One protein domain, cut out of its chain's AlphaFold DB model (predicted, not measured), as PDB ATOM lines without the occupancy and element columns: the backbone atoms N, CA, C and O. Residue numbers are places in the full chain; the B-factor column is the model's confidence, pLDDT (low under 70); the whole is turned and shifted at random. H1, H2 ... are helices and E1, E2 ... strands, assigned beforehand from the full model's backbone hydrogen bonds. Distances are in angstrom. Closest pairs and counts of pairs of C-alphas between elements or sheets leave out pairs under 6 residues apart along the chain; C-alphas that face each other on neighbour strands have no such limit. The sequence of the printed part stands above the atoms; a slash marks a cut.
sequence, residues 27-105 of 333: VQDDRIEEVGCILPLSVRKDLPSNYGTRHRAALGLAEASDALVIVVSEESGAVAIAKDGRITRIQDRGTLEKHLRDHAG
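What this domain is: This is residues 27 to 105 of the 333 residues of the protein "DAC domain-containing protein" of Deltaproteobacteria bacterium (UniProt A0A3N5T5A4). A small antiparallel sheet, E2 E3 E4 in that order, is the core, with helix H1 packed along one face and H2, farther off, along the other. E1 lies out at the rim, and the long link after it loops round H1. The printed part has 79 residues with two named helices and four named strands, E1 H1 E2 E3 E4 H2, a mixed class; it is compact, radius of gyration of the C-alphas 12.4 A, spanning 33 by 27 by 21 A.

Where its parts are: Find C-alpha 69 at (110.273, 137.730, 99.413), where E2, residues 69 to 72, begins; E3 is 79 to 83, E4 86 to 90. H1 is 53 to 64, 16.4 A; E1 is 31 to 37, 15.2 A; H2, 93 to 103, 15.4 A, ends at (114.193, 135.135, 89.988).

How they stand to each other: E2 E3 E4 form a meander, successive antiparallel neighbours, two hairpins; look for N 69 and O 82, 2.9 A, and N 81 and O 88, 2.9 A, within hydrogen-bond range. H1 is on the sheet over E3, height 7.5 A, closest C-alphas Ala 62 and Lys 83, 4.9 A. H2 is on the opposite face, height 10.2 A. In both, every O i to N i+4 pair is within range. E1 pairs with no named strand.

The domain as a whole: C-alphas 30 and 45, the farthest apart, stand 35.4 A apart. The printed part has no cut; E1 to H1 is a long link; no printed residue is under pLDDT 70.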
ATOM      1  N   VAL A  27     118.869 136.595 101.913       90.62
ATOM      2  CA  VAL A  27     119.714 135.693 101.130       90.62
ATOM      3  C   VAL A  27     120.208 136.459  99.917       90.62
ATOM      4  O   VAL A  27     119.397 136.980  99.152       90.62
ATOM      5  N   GLN A  28     121.524 136.505  99.746       86.56
ATOM      6  CA  GLN A  28     122.169 137.110  98.591       86.56
ATOM      7  C   GLN A  28     123.206 136.131  98.036       86.56
ATOM      8  O   GLN A  28     124.010 135.562  98.780       86.56
ATOM      9  N   ASP A  29     123.159 135.916  96.721       82.31
ATOM     10  CA  ASP A  29     123.887 134.847  96.033       82.31
ATOM     11  C   ASP A  29     123.592 133.470  96.669       82.31
ATOM     12  O   ASP A  29     122.432 133.088  96.822       82.31
ATOM     13  N   ASP A  30     124.632 132.742  97.079       83.38
ATOM     14  CA  ASP A  30     124.533 131.412  97.691       83.38
ATOM     15  C   ASP A  30     124.691 131.441  99.227       83.38
ATOM     16  O   ASP A  30     125.010 130.420  99.844       83.38
ATOM     17  N   ARG A  31     124.510 132.603  99.879       85.31
ATOM     18  CA  ARG A  31     124.661 132.738 101.341       85.31
ATOM     19  C   ARG A  31     123.542 133.539 102.007       85.31
ATOM     20  O   ARG A  31     122.969 134.457 101.430       85.31
ATOM     21  N   ILE A  32     123.272 133.208 103.271       89.75
ATOM     22  CA  ILE A  32     122.467 134.052 104.162       89.75
ATOM     23  C   ILE A  32     123.370 135.198 104.621       89.75
ATOM     24  O   ILE A  32     124.396 134.950 105.257       89.75
ATOM     25  N   GLU A  33     123.017 136.425 104.261       89.19
ATOM     26  CA  GLU A  33     123.804 137.618 104.580       89.19
ATOM     27  C   GLU A  33     123.437 138.185 105.952       89.19
ATOM     28  O   GLU A  33     124.323 138.534 106.730       89.19
ATOM     29  N   GLU A  34     122.144 138.202 106.281       88.75
ATOM     30  CA  GLU A  34     121.642 138.741 107.544       88.75
ATOM     31  C   GLU A  34     120.389 137.980 108.009       88.75
ATOM     32  O   GLU A  34     119.650 137.405 107.204       88.75
ATOM     33  N   VAL A  35     120.159 137.949 109.324       90.12
ATOM     34  CA  VAL A  35     118.995 137.313 109.956       90.12
ATOM     35  C   VAL A  35     118.483 138.201 111.088       90.12
ATOM     36  O   VAL A  35     119.279 138.838 111.772       90.12
ATOM     37  N   GLY A  36     117.166 138.227 111.301       86.31
ATOM     38  CA  GLY A  36     116.528 139.112 112.282       86.31
ATOM     39  C   GLY A  36     116.320 140.536 111.754       86.31
ATOM     40  O   GLY A  36     116.179 141.477 112.531       86.31
ATOM     41  N   CYS A  37     116.313 140.720 110.429       88.62
ATOM     42  CA  CYS A  37     116.174 142.034 109.810       88.62
ATOM     43  C   CYS A  37     114.761 142.588 110.023       88.62
ATOM     44  O   CYS A  37     113.763 141.912 109.742       88.62
ATOM     45  N   ILE A  38     114.662 143.853 110.426       90.94
ATOM     46  CA  ILE A  38     113.385 144.568 110.475       90.94
ATOM     47  C   ILE A  38     113.104 145.142 109.087       90.94
ATOM     48  O   ILE A  38     113.785 146.057 108.629       90.94
ATOM     49  N   LEU A  39     112.089 144.604 108.414       93.44
ATOM     50  CA  LEU A  39     111.681 145.063 107.087       93.44
ATOM     51  C   LEU A  39     110.645 146.197 107.161       93.44
ATOM     52  O   LEU A  39     109.841 146.234 108.100       93.44
ATOM     53  N   PRO A  40     110.596 147.092 106.155       93.56
ATOM     54  CA  PRO A  40     109.533 148.084 106.058       93.56
ATOM     55  C   PRO A  40     108.169 147.401 105.891       93.56
ATOM     56  O   PRO A  40     108.015 146.453 105.122       93.56
ATOM     57  N   LEU A  41     107.155 147.897 106.601       94.44
ATOM     58  CA  LEU A  41     105.781 147.416 106.465       94.44
ATOM     59  C   LEU A  41     105.050 148.203 105.376       94.44
ATOM     60  O   LEU A  41     105.088 149.433 105.362       94.44
ATOM     61  N   SER A  42     104.312 147.505 104.513       92.75
ATOM     62  CA  SER A  42     103.430 148.166 103.553       92.75
ATOM     63  C   SER A  42     102.318 148.940 104.272       92.75
ATOM     64  O   SER A  42     101.620 148.415 105.147       92.75
ATOM     65  N   VAL A  43     102.121 150.194 103.859       91.38
ATOM     66  CA  VAL A  43     101.081 151.110 104.371       91.38
ATOM     67  C   VAL A  43      99.744 150.975 103.632       91.38
ATOM     68  O   VAL A  43      98.805 151.740 103.874       91.38
ATOM     69  N   ARG A  44      99.639 150.000 102.724       90.06
ATOM     70  CA  ARG A  44      98.431 149.725 101.947       90.06
ATOM     71  C   ARG A  44      97.254 149.325 102.835       90.06
ATOM     72  O   ARG A  44      97.342 148.430 103.682       90.06
ATOM     73  N   LYS A  45      96.124 150.005 102.619       85.44
ATOM     74  CA  LYS A  45      94.863 149.790 103.353       85.44
ATOM     75  C   LYS A  45      93.962 148.737 102.705       85.44
ATOM     76  O   LYS A  45      93.000 148.310 103.329       85.44
ATOM     77  N   ASP A  46      94.280 148.315 101.485       89.38
ATOM     78  CA  ASP A  46      93.537 147.341 100.680       89.38
ATOM     79  C   ASP A  46      94.018 145.889 100.873       89.38
ATOM     80  O   ASP A  46      93.673 145.006 100.091       89.38
ATOM     81  N   LEU A  47      94.814 145.625 101.915       87.12
ATOM     82  CA  LEU A  47      95.300 144.281 102.219       87.12
ATOM     83  C   LEU A  47      94.244 143.447 102.964       87.12
ATOM     84  O   LEU A  47      93.580 143.979 103.858       87.12
ATOM     85  N   PRO A  48      94.118 142.142 102.652       87.00
ATOM     86  CA  PRO A  48      93.237 141.223 103.368       87.00
ATOM     87  C   PRO A  48      93.427 141.270 104.894       87.00
ATOM     88  O   PRO A  48      94.549 141.383 105.388       87.00
ATOM     89  N   SER A  49      92.336 141.151 105.657       84.25
ATOM     90  CA  SER A  49      92.372 141.238 107.129       84.25
ATOM     91  C   SER A  49      93.169 140.110 107.790       84.25
ATOM     92  O   SER A  49      93.690 140.294 108.883       84.25
ATOM     93  N   ASN A  50      93.312 138.970 107.111       85.75
ATOM     94  CA  ASN A  50      94.113 137.825 107.545       85.75
ATOM     95  C   ASN A  50      95.623 137.987 107.274       85.75
ATOM     96  O   ASN A  50      96.404 137.080 107.559       85.75
ATOM     97  N   TYR A  51      96.065 139.106 106.691       89.25
ATOM     98  CA  TYR A  51      97.487 139.375 106.484       89.25
ATOM     99  C   TYR A  51      98.099 140.041 107.717       89.25
ATOM    100  O   TYR A  51      97.993 141.255 107.925       89.25
ATOM    101  N   GLY A  52      98.781 139.215 108.513       90.06
ATOM    102  CA  GLY A  52      99.585 139.648 109.654       90.06
ATOM    103  C   GLY A  52     100.839 140.445 109.269       90.06
ATOM    104  O   GLY A  52     101.114 140.714 108.095       90.06
ATOM    105  N   THR A  53     101.639 140.795 110.274       90.81
ATOM    106  CA  THR A  53     102.837 141.646 110.139       90.81
ATOM    107  C   THR A  53     103.859 141.099 109.140       90.81
ATOM    108  O   THR A  53     104.361 141.872 108.329       90.81
ATOM    109  N   ARG A  54     104.090 139.777 109.089       92.62
ATOM    110  CA  ARG A  54     105.015 139.145 108.122       92.62
ATOM    111  C   ARG A  54     104.615 139.373 106.662       92.62
ATOM    112  O   ARG A  54     105.468 139.638 105.822       92.62
ATOM    113  N   HIS A  55     103.319 139.326 106.350       94.38
ATOM    114  CA  HIS A  55     102.833 139.583 104.989       94.38
ATOM    115  C   HIS A  55     103.007 141.056 104.610       94.38
ATOM    116  O   HIS A  55     103.382 141.367 103.482       94.38
ATOM    117  N   ARG A  56     102.767 141.967 105.564       94.06
ATOM    118  CA  ARG A  56     102.965 143.410 105.369       94.06
ATOM    119  C   ARG A  56     104.439 143.766 105.205       94.06
ATOM    120  O   ARG A  56     104.742 144.623 104.384       94.06
ATOM    121  N   ALA A  57     105.319 143.101 105.945       94.75
ATOM    122  CA  ALA A  57     106.769 143.215 105.831       94.75
ATOM    123  C   ALA A  57     107.270 142.717 104.470       94.75
ATOM    124  O   ALA A  57     107.996 143.425 103.777       94.75
ATOM    125  N   ALA A  58     106.816 141.533 104.044       95.19
ATOM    126  CA  ALA A  58     107.171 140.976 102.744       95.19
ATOM    127  C   ALA A  58     106.731 141.889 101.593       95.19
ATOM    128  O   ALA A  58     107.506 142.154 100.677       95.19
ATOM    129  N   LEU A  59     105.505 142.417 101.666       95.62
ATOM    130  CA  LEU A  59     105.015 143.356 100.666       95.62
ATOM    131  C   LEU A  59     105.752 144.698 100.713       95.62
ATOM    132  O   LEU A  59     106.088 145.220  99.659       95.62
ATOM    133  N   GLY A  60     106.026 145.242 101.900       95.50
ATOM    134  CA  GLY A  60     106.723 146.522 102.027       95.50
ATOM    135  C   GLY A  60     108.145 146.471 101.466       95.50
ATOM    136  O   GLY A  60     108.560 147.402 100.780       95.50
ATOM    137  N   LEU A  61     108.865 145.360 101.664       95.50
ATOM    138  CA  LEU A  61     110.171 145.160 101.032       95.50
ATOM    139  C   LEU A  61     110.055 145.012  99.504       95.50
ATOM    140  O   LEU A  61     110.823 145.641  98.777       95.50
ATOM    141  N   ALA A  62     109.077 144.250  99.008       95.50
ATOM    142  CA  ALA A  62     108.832 144.074  97.571       95.50
ATOM    143  C   ALA A  62     108.292 145.334  96.861       95.50
ATOM    144  O   ALA A  62     108.277 145.395  95.635       95.50
ATOM    145  N   GLU A  63     107.782 146.317  97.609       94.88
ATOM    146  CA  GLU A  63     107.396 147.640  97.098       94.88
ATOM    147  C   GLU A  63     108.604 148.582  96.995       94.88
ATOM    148  O   GLU A  63     108.636 149.447  96.123       94.88
ATOM    149  N   ALA A  64     109.592 148.417  97.880       93.75
ATOM    150  CA  ALA A  64     110.785 149.257  97.949       93.75
ATOM    151  C   ALA A  64     111.986 148.705  97.155       93.75
ATOM    152  O   ALA A  64     112.977 149.414  96.993       93.75
ATOM    153  N   SER A  65     111.921 147.455  96.682       93.44
ATOM    154  CA  SER A  65     113.025 146.761  96.005       93.44
ATOM    155  C   SER A  65     112.533 145.734  94.979       93.44
ATOM    156  O   SER A  65     111.348 145.410  94.926       93.44
ATOM    157  N   ASP A  66     113.454 145.197  94.179       91.88
ATOM    158  CA  ASP A  66     113.233 144.090  93.239       91.88
ATOM    159  C   ASP A  66     113.373 142.696  93.887       91.88
ATOM    160  O   ASP A  66     113.314 141.670  93.197       91.88
ATOM    161  N   ALA A  67     113.526 142.649  95.215       93.12
ATOM    162  CA  ALA A  67     113.658 141.414  95.970       93.12
ATOM    163  C   ALA A  67     112.403 140.536  95.842       93.12
ATOM    164  O   ALA A  67     111.263 140.999  95.952       93.12
ATOM    165  N   LEU A  68     112.616 139.231  95.667       94.94
ATOM    166  CA  LEU A  68     111.573 138.228  95.847       94.94
ATOM    167  C   LEU A  68     111.545 137.795  97.314       94.94
ATOM    168  O   LEU A  68     112.494 137.194  97.814       94.94
ATOM    169  N   VAL A  69     110.435 138.059  97.995       96.00
ATOM    170  CA  VAL A  69     110.273 137.730  99.413       96.00
ATOM    171  C   VAL A  69     109.310 136.565  99.564       96.00
ATOM    172  O   VAL A  69     108.170 136.627  99.107       96.00
ATOM    173  N   ILE A  70     109.747 135.501 100.233       95.19
ATOM    174  CA  ILE A  70     108.884 134.374 100.595       95.19
ATOM    175  C   ILE A  70     108.367 134.599 102.011       95.19
ATOM    176  O   ILE A  70     109.139 134.871 102.928       95.19
ATOM    177  N   VAL A  71     107.060 134.444 102.203       94.19
ATOM    178  CA  VAL A  71     106.424 134.513 103.516       94.19
ATOM    179  C   VAL A  71     105.576 133.273 103.764       94.19
ATOM    180  O   VAL A  71     104.830 132.824 102.893       94.19
ATOM    181  N   VAL A  72     105.687 132.727 104.973       92.62
ATOM    182  CA  VAL A  72     104.852 131.628 105.464       92.62
ATOM    183  C   VAL A  72     103.948 132.166 106.569       92.62
ATOM    184  O   VAL A  72     104.422 132.758 107.542       92.62
ATOM    185  N   SER A  73     102.637 131.993 106.404       89.88
ATOM    186  CA  SER A  73     101.634 132.368 107.399       89.88
ATOM    187  C   SER A  73     101.786 131.496 108.643       89.88
ATOM    188  O   SER A  73     101.659 130.281 108.561       89.88
ATOM    189  N   GLU A  74     102.011 132.122 109.796       84.75
ATOM    190  CA  GLU A  74     102.104 131.422 111.082       84.75
ATOM    191  C   GLU A  74     100.774 130.775 111.491       84.75
ATOM    192  O   GLU A  74     100.752 129.662 111.998       84.75
ATOM    193  N   GLU A  75      99.654 131.433 111.187       86.19
ATOM    194  CA  GLU A  75      98.315 130.943 111.527       86.19
ATOM    195  C   GLU A  75      97.858 129.773 110.644       86.19
ATOM    196  O   GLU A  75      97.156 128.879 111.109       86.19
ATOM    197  N   SER A  76      98.206 129.789 109.352       86.75
ATOM    198  CA  SER A  76      97.630 128.863 108.362       86.75
ATOM    199  C   SER A  76      98.640 127.959 107.658       86.75
ATOM    200  O   SER A  76      98.237 127.106 106.867       86.75
ATOM    201  N   GLY A  77      99.942 128.172 107.861       87.31
ATOM    202  CA  GLY A  77     101.016 127.490 107.131       87.31
ATOM    203  C   GLY A  77     101.082 127.830 105.635       87.31
ATOM    204  O   GLY A  77     101.899 127.270 104.908       87.31
ATOM    205  N   ALA A  78     100.222 128.727 105.140       89.88
ATOM    206  CA  ALA A  78     100.165 129.081 103.730       89.88
ATOM    207  C   ALA A  78     101.429 129.826 103.283       89.88
ATOM    208  O   ALA A  78     101.843 130.785 103.935       89.88
ATOM    209  N   VAL A  79     101.987 129.429 102.138       93.88
ATOM    210  CA  VAL A  79     103.132 130.103 101.518       93.88
ATOM    211  C   VAL A  79     102.639 131.156 100.528       93.88
ATOM    212  O   VAL A  79     101.750 130.900  99.710       93.88
ATOM    213  N   ALA A  80     103.230 132.342 100.575       94.25
ATOM    214  CA  ALA A  80     103.038 133.389  99.588       94.25
ATOM    215  C   ALA A  80     104.383 133.994  99.178       94.25
ATOM    216  O   ALA A  80     105.361 133.945  99.922       94.25
ATOM    217  N   ILE A  81     104.414 134.569  97.981       95.94
ATOM    218  CA  ILE A  81     105.558 135.313  97.461       95.94
ATOM    219  C   ILE A  81     105.134 136.764  97.272       95.94
ATOM    220  O   ILE A  81     104.079 137.019  96.686       95.94
ATOM    221  N   ALA A  82     105.957 137.698  97.744       95.81
ATOM    222  CA  ALA A  82     105.854 139.116  97.437       95.81
ATOM    223  C   ALA A  82     106.980 139.528  96.480       95.81
ATOM    224  O   ALA A  82     108.152 139.281  96.758       95.81
ATOM    225  N   LYS A  83     106.618 140.122  95.341       94.56
ATOM    226  CA  LYS A  83     107.547 140.649  94.332       94.56
ATOM    227  C   LYS A  83     106.847 141.735  93.511       94.56
ATOM    228  O   LYS A  83     105.641 141.633  93.281       94.56
ATOM    229  N   ASP A  84     107.585 142.754  93.073       91.88
ATOM    230  CA  ASP A  84     107.082 143.843  92.217       91.88
ATOM    231  C   ASP A  84     105.808 144.504  92.794       91.88
ATOM    232  O   ASP A  84     104.813 144.729  92.098       91.88
ATOM    233  N   GLY A  85     105.792 144.736  94.114       90.75
ATOM    234  CA  GLY A  85     104.655 145.322  94.836       90.75
ATOM    235  C   GLY A  85     103.368 144.479  94.860       90.75
ATOM    236  O   GLY A  85     102.278 145.003  95.122       90.75
ATOM    237  N   ARG A  86     103.447 143.173  94.570       92.38
ATOM    238  CA  ARG A  86     102.308 142.242  94.610       92.38
ATOM    239  C   ARG A  86     102.622 141.031  95.468       92.38
ATOM    240  O   ARG A  86     103.720 140.496  95.409       92.38
ATOM    241  N   ILE A  87     101.622 140.558  96.207       93.88
ATOM    242  CA  ILE A  87     101.703 139.334  97.007       93.88
ATOM    243  C   ILE A  87     100.742 138.280  96.454       93.88
ATOM    244  O   ILE A  87      99.551 138.540  96.286       93.88
ATOM    245  N   THR A  88     101.267 137.097  96.139       93.69
ATOM    246  CA  THR A  88     100.520 135.990  95.527       93.69
ATOM    247  C   THR A  88     100.689 134.724  96.355       93.69
ATOM    248  O   THR A  88     101.804 134.352  96.719       93.69
ATOM    249  N   ARG A  89      99.576 134.050  96.661       91.94
ATOM    250  CA  ARG A  89      99.581 132.779  97.395       91.94
ATOM    251  C   ARG A  89     100.017 131.642  96.476       91.94
ATOM    252  O   ARG A  89      99.497 131.520  95.371       91.94
ATOM    253  N   ILE A  90     100.916 130.791  96.959       93.06
ATOM    254  CA  ILE A  90     101.421 129.636  96.219       93.06
ATOM    255  C   ILE A  90     100.762 128.366  96.755       93.06
ATOM    256  O   ILE A  90     100.743 128.131  97.962       93.06
ATOM    257  N   GLN A  91     100.175 127.576  95.857       88.88
ATOM    258  CA  GLN A  91      99.431 126.364  96.217       88.88
ATOM    259  C   GLN A  91     100.269 125.092  96.082       88.88
ATOM    260  O   GLN A  91     100.062 124.145  96.835       88.88
ATOM    261  N   ASP A  92     101.223 125.070  95.152       89.50
ATOM    262  CA  ASP A  92     102.033 123.898  94.850       89.50
ATOM    263  C   ASP A  92     103.534 124.223  94.817       89.50
ATOM    264  O   ASP A  92     103.969 125.335  94.508       89.50
ATOM    265  N   ARG A  93     104.341 123.204  95.127       88.69
ATOM    266  CA  ARG A  93     105.805 123.297  95.150       88.69
ATOM    267  C   ARG A  93     106.395 123.666  93.785       88.69
ATOM    268  O   ARG A  93     107.391 124.382  93.749       88.69
ATOM    269  N   GLY A  94     105.804 123.187  92.689       88.00
ATOM    270  CA  GLY A  94     106.313 123.426  91.337       88.00
ATOM    271  C   GLY A  94     106.246 124.902  90.956       88.00
ATOM    272  O   GLY A  94     107.206 125.448  90.416       88.00
ATOM    273  N   THR A  95     105.154 125.575  91.317       88.56
ATOM    274  CA  THR A  95     104.983 127.015  91.114       88.56
ATOM    275  C   THR A  95     105.980 127.824  91.950       88.56
ATOM    276  O   THR A  95     106.597 128.748  91.419       88.56
ATOM    277  N   LEU A  96     106.216 127.455  93.219       90.00
ATOM    278  CA  LEU A  96     107.245 128.099  94.054       90.00
ATOM    279  C   LEU A  96     108.646 127.935  93.446       90.00
ATOM    280  O   LEU A  96     109.380 128.911  93.314       90.00
ATOM    281  N   GLU A  97     109.003 126.710  93.051       88.81
ATOM    282  CA  GLU A  97     110.301 126.400  92.449       88.81
ATOM    283  C   GLU A  97     110.520 127.184  91.154       88.81
ATOM    284  O   GLU A  97     111.594 127.747  90.949       88.81
ATOM    285  N   LYS A  98     109.491 127.283  90.310       88.31
ATOM    286  CA  LYS A  98     109.540 128.084  89.088       88.31
ATOM    287  C   LYS A  98     109.816 129.558  89.394       88.31
ATOM    288  O   LYS A  98     110.745 130.119  88.826       88.31
ATOM    289  N   HIS A  99     109.070 130.166  90.319       89.06
ATOM    290  CA  HIS A  99     109.273 131.572  90.688       89.06
ATOM    291  C   HIS A  99     110.670 131.843  91.264       89.06
ATOM    292  O   HIS A  99     111.259 132.880  90.961       89.06
ATOM    293  N   LEU A 100     111.212 130.912  92.056       89.19
ATOM    294  CA  LEU A 100     112.567 131.008  92.596       89.19
ATOM    295  C   LEU A 100     113.630 130.907  91.501       89.19
ATOM    296  O   LEU A 100     114.523 131.747  91.441       89.19
ATOM    297  N   ARG A 101     113.519 129.912  90.615       84.88
ATOM    298  CA  ARG A 101     114.461 129.714  89.503       84.88
ATOM    299  C   ARG A 101     114.446 130.883  88.524       84.88
ATOM    300  O   ARG A 101     115.511 131.345  88.119       84.88
ATOM    301  N   ASP A 102     113.254 131.387  88.203       86.50
ATOM    302  CA  ASP A 102     113.074 132.555  87.343       86.50
ATOM    303  C   ASP A 102     113.714 133.806  87.971       86.50
ATOM    304  O   ASP A 102     114.365 134.582  87.272       86.50
ATOM    305  N   HIS A 103     113.570 134.006  89.289       86.62
ATOM    306  CA  HIS A 103     114.193 135.135  89.988       86.62
ATOM    307  C   HIS A 103     115.712 134.994  90.125       86.62
ATOM    308  O   HIS A 103     116.417 135.980  89.941       86.62
ATOM    309  N   ALA A 104     116.222 133.780  90.344       82.12
ATOM    310  CA  ALA A 104     117.653 133.482  90.413       82.12
ATOM    311  C   ALA A 104     118.372 133.546  89.046       82.12
ATOM    312  O   ALA A 104     119.533 133.157  88.934       82.12
ATOM    313  N   GLY A 105     117.695 133.981  87.976       74.44
ATOM    314  CA  GLY A 105     118.293 134.132  86.647       74.44
ATOM    315  C   GLY A 105     118.589 132.812  85.929       74.44
ATOM    316  O   GLY A 105     119.164 132.828  84.837       74.44
TER     317      GLY A 105